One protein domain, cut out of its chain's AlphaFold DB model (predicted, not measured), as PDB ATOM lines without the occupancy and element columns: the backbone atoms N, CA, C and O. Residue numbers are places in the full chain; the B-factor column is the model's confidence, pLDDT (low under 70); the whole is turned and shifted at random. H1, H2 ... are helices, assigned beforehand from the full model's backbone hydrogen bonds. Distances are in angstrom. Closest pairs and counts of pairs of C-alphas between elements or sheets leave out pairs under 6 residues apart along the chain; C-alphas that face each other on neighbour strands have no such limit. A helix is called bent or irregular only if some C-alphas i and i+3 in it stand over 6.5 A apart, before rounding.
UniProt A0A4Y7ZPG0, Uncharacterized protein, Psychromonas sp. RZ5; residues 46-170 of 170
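What this domain is: This is residues 46 to 170 of the 170 residues of an uncharacterized protein of Psychromonas sp. RZ5 (UniProt A0A4Y7ZPG0). One long helix, H2, runs along one side of the domain, and H3 leads away from its middle about perpendicular, with H5 packed crosswise on H3 in the core. Short H1 sits beside H3 near the first part of H2, small H4 follows at the far end of H3, and H6 lies on the far side of H5 from H2, after a long looping stretch, residues 147 to 162. The printed part has 125 residues with six named helices, in the order H1 to H6, and no named strand; the class is all helix. The whole is compact, with a radius of gyration of the C-alphas of 14.9 A and spans of 42 by 31 by 28 A.

Where its parts are: Find C-alpha 62 at (214.521, 223.923, 193.116); from there H2, residues 62 to 87, runs 37.7 A to C-alpha 87 at (222.104, 260.041, 185.584). H3 takes residues 106 to 120, 20.9 A long, and H5 residues 135 to 146, 16.2 A. Look for H1 in residues 49 to 55, 9.9 A, beginning at C-alpha 49 at (221.700, 229.117, 179.707). H4 is residues 122 to 125, 5.1 A. H6, residues 163 to 168, spans 10.5 A and is only just irregular: C-alphas 163 and 166 are 6.9 A apart.

How they stand to each other: Start at H2, which touches H3 about perpendicular, at 79 degrees; H2 touches H3 with residues 71 to 75 alone, and H3 touches H2 with residues 107 to 111 alone, the closest C-alphas, of Lys 75 and Val 110, being 7.0 A apart. H3 is the hub, touching H1, H2 and H5. H3 and H5 touch at 89 degrees, about perpendicular, with the C-alphas of Ile 114 and Leu 139 closest at 5.4 A. H1 only just touches H3, with 3 pairs of C-alphas within 8 A; Tyr 50 and Tyr 118 have the closest C-alphas, 6.4 A apart. H4 is close to but not clearly touching H3, the C-alphas of Tyr 118 and Phe 125 being closest at 5.5 A. H5 and H6 are close but not clearly touching, with the C-alphas of Ala 145 and Leu 165 closest at 7.3 A. H2 and H6 are apart. In H1, H2, H3 and H5 every O i to N i+4 pair is within hydrogen-bond range; H6 has 0 of 2, with 1 of 3 O i to N i+3 pairs within range, and H4 is too short for an i+4 pair.

The domain as a whole: The two C-alphas farthest apart, of Asp 60 and Lys 154, are 43.9 A from each other. The printed part has no cut. Look for the long links in residues 88 to 105 and 147 to 162. The mean pLDDT of the printed part is 74.6; residues 46 to 48, 89 to 93, 126 to 133 and 149 to 170 are under 70.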
ATOM      1  N   VAL A  46     226.751 225.231 183.066       57.19
ATOM      2  CA  VAL A  46     226.058 226.480 183.434       57.19
ATOM      3  C   VAL A  46     226.221 227.588 182.388       57.19
ATOM      4  O   VAL A  46     225.457 228.552 182.392       57.19
ATOM      5  N   THR A  47     227.173 227.450 181.456       55.78
ATOM      6  CA  THR A  47     227.325 228.371 180.325       55.78
ATOM      7  C   THR A  47     226.241 228.175 179.255       55.78
ATOM      8  O   THR A  47     226.027 229.062 178.428       55.78
ATOM      9  N   ARG A  48     225.470 227.079 179.306       67.31
ATOM     10  CA  ARG A  48     224.378 226.749 178.374       67.31
ATOM     11  C   ARG A  48     223.021 227.240 178.859       67.31
ATOM     12  O   ARG A  48     222.033 226.509 178.870       67.31
ATOM     13  N   MET A  49     222.941 228.522 179.202       76.25
ATOM     14  CA  MET A  49     221.700 229.117 179.707       76.25
ATOM     15  C   MET A  49     220.535 229.086 178.703       76.25
ATOM     16  O   MET A  49     219.376 229.068 179.111       76.25
ATOM     17  N   TYR A  50     220.826 228.968 177.400       76.56
ATOM     18  CA  TYR A  50     219.828 228.641 176.375       76.56
ATOM     19  C   TYR A  50     219.001 227.399 176.731       76.56
ATOM     20  O   TYR A  50     217.779 227.405 176.576       76.56
ATOM     21  N   TYR A  51     219.661 226.335 177.198       74.44
ATOM     22  CA  TYR A  51     219.001 225.086 177.550       74.44
ATOM     23  C   TYR A  51     218.075 225.308 178.749       74.44
ATOM     24  O   TYR A  51     216.873 225.078 178.647       74.44
ATOM     25  N   PHE A  52     218.603 225.855 179.844       78.06
ATOM     26  CA  PHE A  52     217.853 226.048 181.087       78.06
ATOM     27  C   PHE A  52     216.631 226.958 180.923       78.06
ATOM     28  O   PHE A  52     215.548 226.610 181.381       78.06
ATOM     29  N   VAL A  53     216.760 228.082 180.211       79.38
ATOM     30  CA  VAL A  53     215.647 229.029 179.996       79.38
ATOM     31  C   VAL A  53     214.491 228.415 179.198       79.38
ATOM     32  O   VAL A  53     213.340 228.817 179.386       79.38
ATOM     33  N   ASN A  54     214.779 227.464 178.306       75.75
ATOM     34  CA  ASN A  54     213.772 226.848 177.441       75.75
ATOM     35  C   ASN A  54     213.218 225.517 177.973       75.75
ATOM     36  O   ASN A  54     212.141 225.132 177.535       75.75
ATOM     37  N   HIS A  55     213.922 224.836 178.883       75.06
ATOM     38  CA  HIS A  55     213.566 223.478 179.325       75.06
ATOM     39  C   HIS A  55     213.287 223.358 180.833       75.06
ATOM     40  O   HIS A  55     212.912 222.283 181.284       75.06
ATOM     41  N   ILE A  56     213.462 224.428 181.622       77.38
ATOM     42  CA  ILE A  56     213.037 224.474 183.031       77.38
ATOM     43  C   ILE A  56     211.768 225.331 183.144       77.38
ATOM     44  O   ILE A  56     211.817 226.566 183.234       77.38
ATOM     45  N   ASP A  57     210.616 224.669 183.148       72.31
ATOM     46  CA  ASP A  57     209.286 225.283 183.184       72.31
ATOM     47  C   ASP A  57     208.396 224.804 184.345       72.31
ATOM     48  O   ASP A  57     207.466 225.524 184.703       72.31
ATOM     49  N   GLU A  58     208.718 223.677 184.990       72.94
ATOM     50  CA  GLU A  58     207.996 223.180 186.168       72.94
ATOM     51  C   GLU A  58     208.026 224.178 187.341       72.94
ATOM     52  O   GLU A  58     209.089 224.537 187.865       72.94
ATOM     53  N   VAL A  59     206.830 224.586 187.774       73.81
ATOM     54  CA  VAL A  59     206.601 225.488 188.914       73.81
ATOM     55  C   VAL A  59     207.049 224.816 190.219       73.81
ATOM     56  O   VAL A  59     206.941 223.600 190.370       73.81
ATOM     57  N   ASP A  60     207.574 225.606 191.160       74.88
ATOM     58  CA  ASP A  60     207.995 225.171 192.504       74.88
ATOM     59  C   ASP A  60     209.104 224.105 192.547       74.88
ATOM     60  O   ASP A  60     209.286 223.396 193.542       74.88
ATOM     61  N   THR A  61     209.905 223.999 191.485       77.81
ATOM     62  CA  THR A  61     211.102 223.151 191.494       77.81
ATOM     63  C   THR A  61     212.335 223.923 191.976       77.81
ATOM     64  O   THR A  61     212.491 225.108 191.657       77.81
ATOM     65  N   PRO A  62     213.265 223.286 192.716       77.75
ATOM     66  CA  PRO A  62     214.521 223.923 193.116       77.75
ATOM     67  C   PRO A  62     215.322 224.486 191.934       77.75
ATOM     68  O   PRO A  62     216.010 225.499 192.063       77.75
ATOM     69  N   GLU A  63     215.251 223.830 190.780       77.12
ATOM     70  CA  GLU A  63     215.895 224.235 189.536       77.12
ATOM     71  C   GLU A  63     215.251 225.501 188.958       77.12
ATOM     72  O   GLU A  63     215.967 226.436 188.588       77.12
ATOM     73  N   LYS A  64     213.914 225.575 188.949       81.88
ATOM     74  CA  LYS A  64     213.173 226.762 188.513       81.88
ATOM     75  C   LYS A  64     213.455 227.967 189.400       81.88
ATOM     76  O   LYS A  64     213.783 229.026 188.874       81.88
ATOM     77  N   ILE A  65     213.434 227.789 190.720       81.38
ATOM     78  CA  ILE A  65     213.719 228.858 191.690       81.38
ATOM     79  C   ILE A  65     215.121 229.442 191.460       81.38
ATOM     80  O   ILE A  65     215.307 230.657 191.471       81.38
ATOM     81  N   LYS A  66     216.124 228.592 191.205       83.50
ATOM     82  CA  LYS A  66     217.488 229.048 190.887       83.50
ATOM     83  C   LYS A  66     217.545 229.831 189.579       83.50
ATOM     84  O   LYS A  66     218.225 230.854 189.518       83.50
ATOM     85  N   LEU A  67     216.852 229.356 188.543       84.88
ATOM     86  CA  LEU A  67     216.780 230.043 187.258       84.88
ATOM     87  C   LEU A  67     216.112 231.418 187.399       84.88
ATOM     88  O   LEU A  67     216.633 232.407 186.893       84.88
ATOM     89  N   GLU A  68     214.999 231.501 188.122       86.50
ATOM     90  CA  GLU A  68     214.296 232.759 188.387       86.50
ATOM     91  C   GLU A  68     215.151 233.729 189.201       86.50
ATOM     92  O   GLU A  68     215.264 234.897 188.832       86.50
ATOM     93  N   ALA A  69     215.835 233.250 190.243       86.56
ATOM     94  CA  ALA A  69     216.761 234.067 191.022       86.56
ATOM     95  C   ALA A  69     217.898 234.631 190.151       86.56
ATOM     96  O   ALA A  69     218.220 235.819 190.241       86.56
ATOM     97  N   PHE A  70     218.469 233.811 189.263       87.69
ATOM     98  CA  PHE A  70     219.481 234.255 188.303       87.69
ATOM     99  C   PHE A  70     218.938 235.332 187.351       87.69
ATOM    100  O   PHE A  70     219.566 236.379 187.181       87.69
ATOM    101  N   LEU A  71     217.764 235.109 186.751       88.31
ATOM    102  CA  LEU A  71     217.141 236.054 185.817       88.31
ATOM    103  C   LEU A  71     216.735 237.362 186.514       88.31
ATOM    104  O   LEU A  71     216.900 238.438 185.937       88.31
ATOM    105  N   SER A  72     216.292 237.290 187.769       89.31
ATOM    106  CA  SER A  72     216.002 238.460 188.598       89.31
ATOM    107  C   SER A  72     217.265 239.269 188.901       89.31
ATOM    108  O   SER A  72     217.266 240.488 188.737       89.31
ATOM    109  N   GLY A  73     218.367 238.614 189.285       88.75
ATOM    110  CA  GLY A  73     219.652 239.288 189.497       88.75
ATOM    111  C   GLY A  73     220.182 239.944 188.219       88.75
ATOM    112  O   GLY A  73     220.688 241.066 188.251       88.75
ATOM    113  N   LEU A  74     219.996 239.284 187.072       89.94
ATOM    114  CA  LEU A  74     220.348 239.840 185.770       89.94
ATOM    115  C   LEU A  74     219.529 241.098 185.442       89.94
ATOM    116  O   LEU A  74     220.105 242.112 185.045       89.94
ATOM    117  N   LYS A  75     218.204 241.054 185.638       90.56
ATOM    118  CA  LYS A  75     217.316 242.216 185.477       90.56
ATOM    119  C   LYS A  75     217.791 243.384 186.336       90.56
ATOM    120  O   LYS A  75     217.917 244.495 185.828       90.56
ATOM    121  N   GLU A  76     218.074 243.133 187.611       90.75
ATOM    122  CA  GLU A  76     218.482 244.174 188.556       90.75
ATOM    123  C   GLU A  76     219.805 244.830 188.142       90.75
ATOM    124  O   GLU A  76     219.906 246.056 188.091       90.75
ATOM    125  N   GLY A  77     220.796 244.034 187.726       89.94
ATOM    126  CA  GLY A  77     222.068 244.558 187.224       89.94
ATOM    127  C   GLY A  77     221.897 245.483 186.012       89.94
ATOM    128  O   GLY A  77     222.502 246.556 185.950       89.94
ATOM    129  N   PHE A  78     221.030 245.112 185.066       89.38
ATOM    130  CA  PHE A  78     220.716 245.951 183.905       89.38
ATOM    131  C   PHE A  78     219.897 247.190 184.285       89.38
ATOM    132  O   PHE A  78     220.126 248.266 183.729       89.38
ATOM    133  N   SER A  79     218.990 247.067 185.254       88.94
ATOM    134  CA  SER A  79     218.199 248.171 185.795       88.94
ATOM    135  C   SER A  79     219.080 249.257 186.409       88.94
ATOM    136  O   SER A  79     218.975 250.429 186.032       88.94
ATOM    137  N   ILE A  80     220.009 248.867 187.287       86.88
ATOM    138  CA  ILE A  80     220.974 249.776 187.916       86.88
ATOM    139  C   ILE A  80     221.865 250.413 186.849       86.88
ATOM    140  O   ILE A  80     222.050 251.630 186.843       86.88
ATOM    141  N   ASN A  81     222.384 249.618 185.909       84.56
ATOM    142  CA  ASN A  81     223.222 250.137 184.831       84.56
ATOM    143  C   ASN A  81     222.483 251.194 183.995       84.56
ATOM    144  O   ASN A  81     223.025 252.270 183.745       84.56
ATOM    145  N   PHE A  82     221.227 250.933 183.624       83.50
ATOM    146  CA  PHE A  82     220.395 251.875 182.877       83.50
ATOM    147  C   PHE A  82     220.113 253.160 183.661       83.50
ATOM    148  O   PHE A  82     220.191 254.257 183.102       83.50
ATOM    149  N   TYR A  83     219.828 253.042 184.960       84.44
ATOM    150  CA  TYR A  83     219.645 254.191 185.843       84.44
ATOM    151  C   TYR A  83     220.907 255.063 185.907       84.44
ATOM    152  O   TYR A  83     220.831 256.273 185.686       84.44
ATOM    153  N   MET A  84     222.077 254.454 186.121       82.31
ATOM    154  CA  MET A  84     223.352 255.174 186.199       82.31
ATOM    155  C   MET A  84     223.720 255.848 184.873       82.31
ATOM    156  O   MET A  84     224.197 256.980 184.879       82.31
ATOM    157  N   GLN A  85     223.448 255.211 183.729       78.94
ATOM    158  CA  GLN A  85     223.671 255.829 182.416       78.94
ATOM    159  C   GLN A  85     222.798 257.066 182.196       78.94
ATOM    160  O   GLN A  85     223.297 258.072 181.691       78.94
ATOM    161  N   LYS A  86     221.524 257.019 182.612       78.31
ATOM    162  CA  LYS A  86     220.630 258.186 182.560       78.31
ATOM    163  C   LYS A  86     221.138 259.329 183.436       78.31
ATOM    164  O   LYS A  86     221.155 260.464 182.974       78.31
ATOM    165  N   GLN A  87     221.578 259.031 184.659       82.25
ATOM    166  CA  GLN A  87     222.104 260.041 185.584       82.25
ATOM    167  C   GLN A  87     223.407 260.678 185.087       82.25
ATOM    168  O   GLN A  87     223.616 261.876 185.244       82.25
ATOM    169  N   ALA A  88     224.274 259.894 184.449       80.00
ATOM    170  CA  ALA A  88     225.553 260.369 183.932       80.00
ATOM    171  C   ALA A  88     225.456 261.083 182.568       80.00
ATOM    172  O   ALA A  88     226.495 261.397 181.988       80.00
ATOM    173  N   PHE A  89     224.251 261.284 182.012       69.44
ATOM    174  CA  PHE A  89     224.038 261.712 180.618       69.44
ATOM    175  C   PHE A  89     224.867 260.893 179.605       69.44
ATOM    176  O   PHE A  89     225.286 261.389 178.557       69.44
ATOM    177  N   GLY A  90     225.134 259.627 179.935       65.06
ATOM    178  CA  GLY A  90     225.934 258.735 179.110       65.06
ATOM    179  C   GLY A  90     225.193 258.355 177.832       65.06
ATOM    180  O   GLY A  90     223.962 258.353 177.779       65.06
ATOM    181  N   LYS A  91     225.939 257.981 176.787       66.25
ATOM    182  CA  LYS A  91     225.330 257.374 175.598       66.25
ATOM    183  C   LYS A  91     224.692 256.043 175.988       66.25
ATOM    184  O   LYS A  91     225.397 255.103 176.350       66.25
ATOM    185  N   THR A  92     223.370 255.968 175.892       67.31
ATOM    186  CA  THR A  92     222.627 254.741 176.162       67.31
ATOM    187  C   THR A  92     222.675 253.823 174.949       67.31
ATOM    188  O   THR A  92     222.417 254.239 173.821       67.31
ATOM    189  N   TRP A  93     222.983 252.552 175.177       68.88
ATOM    190  CA  TRP A  93     223.055 251.529 174.129       68.88
ATOM    191  C   TRP A  93     221.666 250.960 173.760       68.88
ATOM    192  O   TRP A  93     221.531 250.232 172.781       68.88
ATOM    193  N   PHE A  94     220.609 251.363 174.469       79.56
ATOM    194  CA  PHE A  94     219.204 251.261 174.054       79.56
ATOM    195  C   PHE A  94     218.426 252.473 174.596       79.56
ATOM    196  O   PHE A  94     218.791 253.045 175.622       79.56
ATOM    197  N   CYS A  95     217.359 252.879 173.916       74.56
ATOM    198  CA  CYS A  95     216.508 254.003 174.272       74.56
ATOM    199  C   CYS A  95     215.125 253.525 174.662       74.56
ATOM    200  O   CYS A  95     214.339 253.056 173.845       74.56
ATOM    201  N   SER A  96     214.799 253.752 175.926       75.94
ATOM    202  CA  SER A  96     213.438 253.614 176.403       75.94
ATOM    203  C   SER A  96     213.078 254.793 177.290       75.94
ATOM    204  O   SER A  96     213.810 255.153 178.222       75.94
ATOM    205  N   HIS A  97     211.930 255.406 176.998       70.44
ATOM    206  CA  HIS A  97     211.426 256.526 177.783       70.44
ATOM    207  C   HIS A  97     211.184 256.083 179.236       70.44
ATOM    208  O   HIS A  97     211.733 256.667 180.173       70.44
ATOM    209  N   LYS A  98     210.482 254.956 179.411       78.06
ATOM    210  CA  LYS A  98     210.319 254.256 180.693       78.06
ATOM    211  C   LYS A  98     211.303 253.094 180.784       78.06
ATOM    212  O   LYS A  98     211.583 252.455 179.780       78.06
ATOM    213  N   SER A  99     211.852 252.813 181.960       81.62
ATOM    214  CA  SER A  99     212.744 251.657 182.100       81.62
ATOM    215  C   SER A  99     211.964 250.350 181.871       81.62
ATOM    216  O   SER A  99     210.925 250.173 182.506       81.62
ATOM    217  N   PRO A 100     212.446 249.437 181.007       84.25
ATOM    218  CA  PRO A 100     211.792 248.148 180.765       84.25
ATOM    219  C   PRO A 100     211.905 247.187 181.961       84.25
ATOM    220  O   PRO A 100     211.274 246.134 181.976       84.25
ATOM    221  N   PHE A 101     212.707 247.546 182.967       88.56
ATOM    222  CA  PHE A 101     212.986 246.718 184.140       88.56
ATOM    223  C   PHE A 101     212.087 247.027 185.341       88.56
ATOM    224  O   PHE A 101     212.223 246.378 186.373       88.56
ATOM    225  N   TYR A 102     211.178 248.003 185.220       82.69
ATOM    226  CA  TYR A 102     210.220 248.345 186.271       82.69
ATOM    227  C   TYR A 102     208.784 248.206 185.773       82.69
ATOM    228  O   TYR A 102     208.459 248.568 184.643       82.69
ATOM    229  N   GLY A 103     207.910 247.743 186.663       81.31
ATOM    230  CA  GLY A 103     206.480 247.596 186.416       81.31
ATOM    231  C   GLY A 103     206.008 246.156 186.576       81.31
ATOM    232  O   GLY A 103     206.804 245.229 186.678       81.31
ATOM    233  N   LYS A 104     204.685 245.977 186.585       76.75
ATOM    234  CA  LYS A 104     204.030 244.695 186.893       76.75
ATOM    235  C   LYS A 104     204.458 243.533 185.979       76.75
ATOM    236  O   LYS A 104     204.409 242.393 186.411       76.75
ATOM    237  N   ASN A 105     204.908 243.834 184.759       82.50
ATOM    238  CA  ASN A 105     205.236 242.840 183.732       82.50
ATOM    239  C   ASN A 105     206.725 242.871 183.323       82.50
ATOM    240  O   ASN A 105     207.075 242.371 182.255       82.50
ATOM    241  N   SER A 106     207.605 243.510 184.107       83.81
ATOM    242  CA  SER A 106     209.026 243.634 183.739       83.81
ATOM    243  C   SER A 106     209.735 242.283 183.668       83.81
ATOM    244  O   SER A 106     210.627 242.096 182.843       83.81
ATOM    245  N   ASP A 107     209.330 241.344 184.519       83.31
ATOM    246  CA  ASP A 107     209.959 240.025 184.615       83.31
ATOM    247  C   ASP A 107     209.612 239.191 183.389       83.31
ATOM    248  O   ASP A 107     210.506 238.718 182.687       83.31
ATOM    249  N   ASP A 108     208.325 239.145 183.045       87.06
ATOM    250  CA  ASP A 108     207.852 238.527 181.810       87.06
ATOM    251  C   ASP A 108     208.505 239.160 180.584       87.06
ATOM    252  O   ASP A 108     208.927 238.450 179.674       87.06
ATOM    253  N   TYR A 109     208.640 240.490 180.552       88.00
ATOM    254  CA  TYR A 109     209.297 241.181 179.445       88.00
ATOM    255  C   TYR A 109     210.749 240.721 179.264       88.00
ATOM    256  O   TYR A 109     211.128 240.320 178.163       88.00
ATOM    257  N   VAL A 110     211.555 240.726 180.330       88.38
ATOM    258  CA  VAL A 110     212.970 240.318 180.282       88.38
ATOM    259  C   VAL A 110     213.106 238.860 179.851       88.38
ATOM    260  O   VAL A 110     213.908 238.546 178.967       88.38
ATOM    261  N   ILE A 111     212.301 237.970 180.431       87.56
ATOM    262  CA  ILE A 111     212.330 236.538 180.123       87.56
ATOM    263  C   ILE A 111     211.927 236.294 178.668       87.56
ATOM    264  O   ILE A 111     212.615 235.566 177.948       87.56
ATOM    265  N   ASN A 112     210.842 236.919 178.211       90.06
ATOM    266  CA  ASN A 112     210.359 236.765 176.842       90.06
ATOM    267  C   ASN A 112     211.346 237.331 175.825       90.06
ATOM    268  O   ASN A 112     211.543 236.731 174.771       90.06
ATOM    269  N   LEU A 113     212.024 238.430 176.154       90.12
ATOM    270  CA  LEU A 113     213.054 239.010 175.305       90.12
ATOM    271  C   LEU A 113     214.256 238.068 175.148       90.12
ATOM    272  O   LEU A 113     214.709 237.827 174.030       90.12
ATOM    273  N   ILE A 114     214.730 237.470 176.245       89.44
ATOM    274  CA  ILE A 114     215.801 236.463 176.218       89.44
ATOM    275  C   ILE A 114     215.376 235.249 175.381       89.44
ATOM    276  O   ILE A 114     216.119 234.822 174.495       89.44
ATOM    277  N   LYS A 115     214.166 234.720 175.611       87.69
ATOM    278  CA  LYS A 115     213.607 233.597 174.838       87.69
ATOM    279  C   LYS A 115     213.498 233.926 173.350       87.69
ATOM    280  O   LYS A 115     213.835 233.091 172.511       87.69
ATOM    281  N   TRP A 116     213.084 235.145 173.012       88.50
ATOM    282  CA  TRP A 116     213.023 235.617 171.632       88.50
ATOM    283  C   TRP A 116     214.411 235.645 170.982       88.50
ATOM    284  O   TRP A 116     214.563 235.129 169.874       88.50
ATOM    285  N   VAL A 117     215.443 236.156 171.663       86.88
ATOM    286  CA  VAL A 117     216.822 236.146 171.136       86.88
ATOM    287  C   VAL A 117     217.312 234.716 170.932       86.88
ATOM    288  O   VAL A 117     217.817 234.375 169.866       86.88
ATOM    289  N   TYR A 118     217.100 233.850 171.917       85.06
ATOM    290  CA  TYR A 118     217.425 232.430 171.839       85.06
ATOM    291  C   TYR A 118     216.751 231.730 170.654       85.06
ATOM    292  O   TYR A 118     217.399 230.946 169.959       85.06
ATOM    293  N   LYS A 119     215.482 232.035 170.375       83.69
ATOM    294  CA  LYS A 119     214.743 231.459 169.247       83.69
ATOM    295  C   LYS A 119     215.232 231.972 167.891       83.69
ATOM    296  O   LYS A 119     215.372 231.173 166.970       83.69
ATOM    297  N   ASN A 120     215.483 233.274 167.764       81.75
ATOM    298  CA  ASN A 120     215.707 233.919 166.464       81.75
ATOM    299  C   ASN A 120     217.186 234.094 166.101       81.75
ATOM    300  O   ASN A 120     217.516 234.295 164.939       81.75
ATOM    301  N   GLN A 121     218.095 233.994 167.070       79.62
ATOM    302  CA  GLN A 121     219.536 234.168 166.875       79.62
ATOM    303  C   GLN A 121     220.295 232.886 167.237       79.62
ATOM    304  O   GLN A 121     221.328 232.919 167.911       79.62
ATOM    305  N   ARG A 122     219.781 231.728 166.795       74.12
ATOM    306  CA  ARG A 122     220.323 230.408 167.162       74.12
ATOM    307  C   ARG A 122     221.795 230.253 166.796       74.12
ATOM    308  O   ARG A 122     222.564 229.787 167.620       74.12
ATOM    309  N   GLN A 123     222.233 230.724 165.634       72.75
ATOM    310  CA  GLN A 123     223.653 230.647 165.259       72.75
ATOM    311  C   GLN A 123     224.604 231.298 166.277       72.75
ATOM    312  O   GLN A 123     225.768 230.924 166.341       72.75
ATOM    313  N   ARG A 124     224.112 232.246 167.085       72.19
ATOM    314  CA  ARG A 124     224.913 233.002 168.052       72.19
ATOM    315  C   ARG A 124     224.610 232.666 169.510       72.19
ATOM    316  O   ARG A 124     225.502 232.757 170.346       72.19
ATOM    317  N   PHE A 125     223.369 232.308 169.826       77.31
ATOM    318  CA  PHE A 125     222.912 232.077 171.200       77.31
ATOM    319  C   PHE A 125     222.343 230.669 171.435       77.31
ATOM    320  O   PHE A 125     221.794 230.419 172.506       77.31
ATOM    321  N   SER A 126     222.430 229.756 170.462       68.50
ATOM    322  CA  SER A 126     222.000 228.365 170.647       68.50
ATOM    323  C   SER A 126     223.033 227.512 171.374       68.50
ATOM    324  O   SER A 126     224.177 227.900 171.600       68.50
ATOM    325  N   GLU A 127     222.592 226.298 171.685       58.91
ATOM    326  CA  GLU A 127     223.375 225.214 172.261       58.91
ATOM    327  C   GLU A 127     224.655 224.854 171.480       58.91
ATOM    328  O   GLU A 127     225.618 224.388 172.094       58.91
ATOM    329  N   ASP A 128     224.686 225.099 170.165       58.16
ATOM    330  CA  ASP A 128     225.796 224.722 169.280       58.16
ATOM    331  C   ASP A 128     226.683 225.920 168.884       58.16
ATOM    332  O   ASP A 128     227.669 225.756 168.169       58.16
ATOM    333  N   ALA A 129     226.373 227.129 169.371       58.19
ATOM    334  CA  ALA A 129     226.992 228.383 168.929       58.19
ATOM    335  C   ALA A 129     228.452 228.605 169.383       58.19
ATOM    336  O   ALA A 129     228.998 229.668 169.116       58.19
ATOM    337  N   GLY A 130     229.091 227.623 170.031       45.81
ATOM    338  CA  GLY A 130     230.507 227.665 170.410       45.81
ATOM    339  C   GLY A 130     230.872 228.802 171.377       45.81
ATOM    340  O   GLY A 130     231.086 229.927 170.963       45.81
ATOM    341  N   ILE A 131     231.037 228.466 172.663       44.44
ATOM    342  CA  ILE A 131     231.758 229.248 173.691       44.44
ATOM    343  C   ILE A 131     231.267 230.712 173.894       44.44
ATOM    344  O   ILE A 131     231.597 231.640 173.168       44.44
ATOM    345  N   TYR A 132     230.549 230.902 175.012       50.31
ATOM    346  CA  TYR A 132     230.164 232.173 175.656       50.31
ATOM    347  C   TYR A 132     229.251 233.132 174.880       50.31
ATOM    348  O   TYR A 132     229.615 234.265 174.567       50.31
ATOM    349  N   SER A 133     227.975 232.765 174.782       62.38
ATOM    350  CA  SER A 133     226.898 233.758 174.700       62.38
ATOM    351  C   SER A 133     226.115 233.787 176.018       62.38
ATOM    352  O   SER A 133     225.051 233.169 176.116       62.38
ATOM    353  N   PRO A 134     226.635 234.464 177.065       74.12
ATOM    354  CA  PRO A 134     225.944 234.569 178.343       74.12
ATOM    355  C   PRO A 134     224.574 235.225 178.164       74.12
ATOM    356  O   PRO A 134     224.354 236.042 177.269       74.12
ATOM    357  N   THR A 135     223.634 234.898 179.042       82.81
ATOM    358  CA  THR A 135     222.272 235.459 179.017       82.81
ATOM    359  C   THR A 135     222.247 236.970 179.126       82.81
ATOM    360  O   THR A 135     221.363 237.603 178.561       82.81
ATOM    361  N   SER A 136     223.249 237.561 179.773       84.31
ATOM    362  CA  SER A 136     223.473 239.005 179.749       84.31
ATOM    363  C   SER A 136     223.655 239.547 178.331       84.31
ATOM    364  O   SER A 136     223.044 240.555 177.993       84.31
ATOM    365  N   ASN A 137     224.407 238.860 177.468       82.19
ATOM    366  CA  ASN A 137     224.568 239.253 176.067       82.19
ATOM    367  C   ASN A 137     223.268 239.064 175.282       82.19
ATOM    368  O   ASN A 137     222.960 239.883 174.420       82.19
ATOM    369  N   ALA A 138     222.492 238.014 175.580       85.94
ATOM    370  CA  ALA A 138     221.186 237.810 174.955       85.94
ATOM    371  C   ALA A 138     220.218 238.944 175.324       85.94
ATOM    372  O   ALA A 138     219.595 239.533 174.444       85.94
ATOM    373  N   LEU A 139     220.153 239.308 176.606       88.31
ATOM    374  CA  LEU A 139     219.356 240.435 177.080       88.31
ATOM    375  C   LEU A 139     219.825 241.757 176.458       88.31
ATOM    376  O   LEU A 139     219.002 242.511 175.944       88.31
ATOM    377  N   ALA A 140     221.134 242.019 176.441       86.00
ATOM    378  CA  ALA A 140     221.695 243.230 175.851       86.00
ATOM    379  C   ALA A 140     221.370 243.352 174.353       86.00
ATOM    380  O   ALA A 140     220.892 244.392 173.897       86.00
ATOM    381  N   PHE A 141     221.561 242.269 173.596       84.25
ATOM    382  CA  PHE A 141     221.206 242.218 172.181       84.25
ATOM    383  C   PHE A 141     219.707 242.451 171.973       84.25
ATOM    384  O   PHE A 141     219.327 243.279 171.149       84.25
ATOM    385  N   GLY A 142     218.858 241.762 172.741       86.94
ATOM    386  CA  GLY A 142     217.407 241.898 172.648       86.94
ATOM    387  C   GLY A 142     216.938 243.327 172.909       86.94
ATOM    388  O   GLY A 142     216.133 243.854 172.141       86.94
ATOM    389  N   LEU A 143     217.476 243.980 173.943       87.38
ATOM    390  CA  LEU A 143     217.139 245.363 174.290       87.38
ATOM    391  C   LEU A 143     217.531 246.320 173.173       87.38
ATOM    392  O   LEU A 143     216.744 247.175 172.790       87.38
ATOM    393  N   GLN A 144     218.722 246.158 172.608       82.25
ATOM    394  CA  GLN A 144     219.175 247.026 171.531       82.25
ATOM    395  C   GLN A 144     218.429 246.783 170.213       82.25
ATOM    396  O   GLN A 144     218.188 247.728 169.468       82.25
ATOM    397  N   ALA A 145     218.037 245.538 169.941       80.94
ATOM    398  CA  ALA A 145     217.237 245.173 168.777       80.94
ATOM    399  C   ALA A 145     215.808 245.735 168.844       80.94
ATOM    400  O   ALA A 145     215.286 246.184 167.830       80.94
ATOM    401  N   ASN A 146     215.185 245.723 170.028       82.44
ATOM    402  CA  ASN A 146     213.780 246.115 170.199       82.44
ATOM    403  C   ASN A 146     213.597 247.577 170.626       82.44
ATOM    404  O   ASN A 146     212.546 248.162 170.384       82.44
ATOM    405  N   LEU A 147     214.596 248.162 171.282       81.94
ATOM    406  CA  LEU A 147     214.546 249.501 171.868       81.94
ATOM    407  C   LEU A 147     215.750 250.343 171.418       81.94
ATOM    408  O   LEU A 147     216.255 251.155 172.181       81.94
ATOM    409  N   GLY A 148     216.290 250.139 170.215       72.62
ATOM    410  CA  GLY A 148     217.445 250.904 169.730       72.62
ATOM    411  C   GLY A 148     217.170 252.416 169.636       72.62
ATOM    412  O   GLY A 148     216.126 252.835 169.152       72.62
ATOM    413  N   CYS A 149     218.124 253.250 170.071       69.31
ATOM    414  CA  CYS A 149     218.030 254.723 170.025       69.31
ATOM    415  C   CYS A 149     217.972 255.324 168.617       69.31
ATOM    416  O   CYS A 149     217.495 256.440 168.431       69.31
ATOM    417  N   SER A 150     218.535 254.612 167.648       60.94
ATOM    418  CA  SER A 150     218.616 254.945 166.229       60.94
ATOM    419  C   SER A 150     219.215 253.728 165.518       60.94
ATOM    420  O   SER A 150     219.899 252.916 166.149       60.94
ATOM    421  N   LEU A 151     219.021 253.608 164.203       54.59
ATOM    422  CA  LEU A 151     219.760 252.640 163.384       54.59
ATOM    423  C   LEU A 151     221.260 252.979 163.272       54.59
ATOM    424  O   LEU A 151     222.000 252.150 162.736       54.59
ATOM    425  N   ASP A 152     221.699 254.147 163.774       56.16
ATOM    426  CA  ASP A 152     223.090 254.614 163.741       56.16
ATOM    427  C   ASP A 152     224.058 253.534 164.277       56.16
ATOM    428  O   ASP A 152     224.037 253.195 165.469       56.16
ATOM    429  N   PRO A 153     224.941 252.997 163.411       57.47
ATOM    430  CA  PRO A 153     225.905 251.970 163.774       57.47
ATOM    431  C   PRO A 153     226.826 252.350 164.936       57.47
ATOM    432  O   PRO A 153     227.335 251.462 165.613       57.47
ATOM    433  N   LYS A 154     227.038 253.646 165.198       56.84
ATOM    434  CA  LYS A 154     227.945 254.141 166.247       56.84
ATOM    435  C   LYS A 154     227.398 253.982 167.664       56.84
ATOM    436  O   LYS A 154     228.159 254.109 168.619       56.84
ATOM    437  N   VAL A 155     226.095 253.743 167.806       59.34
ATOM    438  CA  VAL A 155     225.429 253.520 169.103       59.34
ATOM    439  C   VAL A 155     225.249 252.023 169.387       59.34
ATOM    440  O   VAL A 155     224.821 251.643 170.476       59.34
ATOM    441  N   ARG A 156     225.597 251.164 168.415       64.62
ATOM    442  CA  ARG A 156     225.544 249.703 168.530       64.62
ATOM    443  C   ARG A 156     226.616 249.201 169.490       64.62
ATOM    444  O   ARG A 156     227.728 249.726 169.510       64.62
ATOM    445  N   LEU A 157     226.297 248.175 170.279       64.25
ATOM    446  CA  LEU A 157     227.313 247.512 171.089       64.25
ATOM    447  C   LEU A 157     228.394 246.938 170.159       64.25
ATOM    448  O   LEU A 157     228.094 246.241 169.184       64.25
ATOM    449  N   ALA A 158     229.659 247.248 170.447       57.25
ATOM    450  CA  ALA A 158     230.783 246.759 169.658       57.25
ATOM    451  C   ALA A 158     230.805 245.218 169.646       57.25
ATOM    452  O   ALA A 158     230.579 244.576 170.670       57.25
ATOM    453  N   GLY A 159     231.052 244.624 168.474       55.62
ATOM    454  CA  GLY A 159     231.055 243.168 168.284       55.62
ATOM    455  C   GLY A 159     229.682 242.537 168.012       55.62
ATOM    456  O   GLY A 159     229.597 241.323 167.811       55.62
ATOM    457  N   TYR A 160     228.598 243.314 167.962       58.38
ATOM    458  CA  TYR A 160     227.269 242.809 167.615       58.38
ATOM    459  C   TYR A 160     226.892 243.157 166.166       58.38
ATOM    460  O   TYR A 160     227.052 244.290 165.712       58.38
ATOM    461  N   ASN A 161     226.403 242.152 165.432       58.47
ATOM    462  CA  ASN A 161     225.937 242.294 164.055       58.47
ATOM    463  C   ASN A 161     224.402 242.314 164.060       58.47
ATOM    464  O   ASN A 161     223.775 241.386 164.563       58.47
ATOM    465  N   TYR A 162     223.823 243.385 163.519       62.84
ATOM    466  CA  TYR A 162     222.385 243.674 163.520       62.84
ATOM    467  C   TYR A 162     221.782 243.568 162.110       62.84
ATOM    468  O   TYR A 162     220.619 243.914 161.922       62.84
ATOM    469  N   SER A 163     222.553 243.117 161.110       53.47
ATOM    470  CA  SER A 163     222.151 243.086 159.694       53.47
ATOM    471  C   SER A 163     220.912 242.233 159.416       53.47
ATOM    472  O   SER A 163     220.159 242.558 158.508       53.47
ATOM    473  N   ASN A 164     220.654 241.206 160.231       52.03
ATOM    474  CA  ASN A 164     219.528 240.282 160.040       52.03
ATOM    475  C   ASN A 164     218.236 240.727 160.757       52.03
ATOM    476  O   ASN A 164     217.282 239.962 160.834       52.03
ATOM    477  N   LEU A 165     218.186 241.936 161.333       54.25
ATOM    478  CA  LEU A 165     216.985 242.423 162.030       54.25
ATOM    479  C   LEU A 165     215.900 242.953 161.086       54.25
ATOM    480  O   LEU A 165     214.733 242.959 161.465       54.25
ATOM    481  N   LEU A 166     216.262 243.357 159.864       46.06
ATOM    482  CA  LEU A 166     215.302 243.841 158.864       46.06
ATOM    483  C   LEU A 166     214.426 242.720 158.285       46.06
ATOM    484  O   LEU A 166     213.295 242.988 157.901       46.06
ATOM    485  N   GLU A 167     214.904 241.473 158.280       42.75
ATOM    486  CA  GLU A 167     214.141 240.310 157.796       42.75
ATOM    487  C   GLU A 167     213.141 239.758 158.827       42.75
ATOM    488  O   GLU A 167     212.286 238.957 158.476       42.75
ATOM    489  N   LEU A 168     213.234 240.167 160.099       42.78
ATOM    490  CA  LEU A 168     212.387 239.664 161.195       42.78
ATOM    491  C   LEU A 168     211.246 240.619 161.583       42.78
ATOM    492  O   LEU A 168     210.459 240.301 162.475       42.78
ATOM    493  N   LEU A 169     211.189 241.799 160.959       39.81
ATOM    494  CA  LEU A 169     210.159 242.821 161.182       39.81
ATOM    495  C   LEU A 169     209.106 242.867 160.055       39.81
ATOM    496  O   LEU A 169     208.245 243.747 160.088       39.81
ATOM    497  N   TYR A 170     209.166 241.926 159.103       36.38
ATOM    498  CA  TYR A 170     208.197 241.722 158.020       36.38
ATOM    499  C   TYR A 170     207.619 240.308 158.052       36.38
ATOM    500  O   TYR A 170     208.400 239.360 158.288       36.38
TER     501      TYR A 170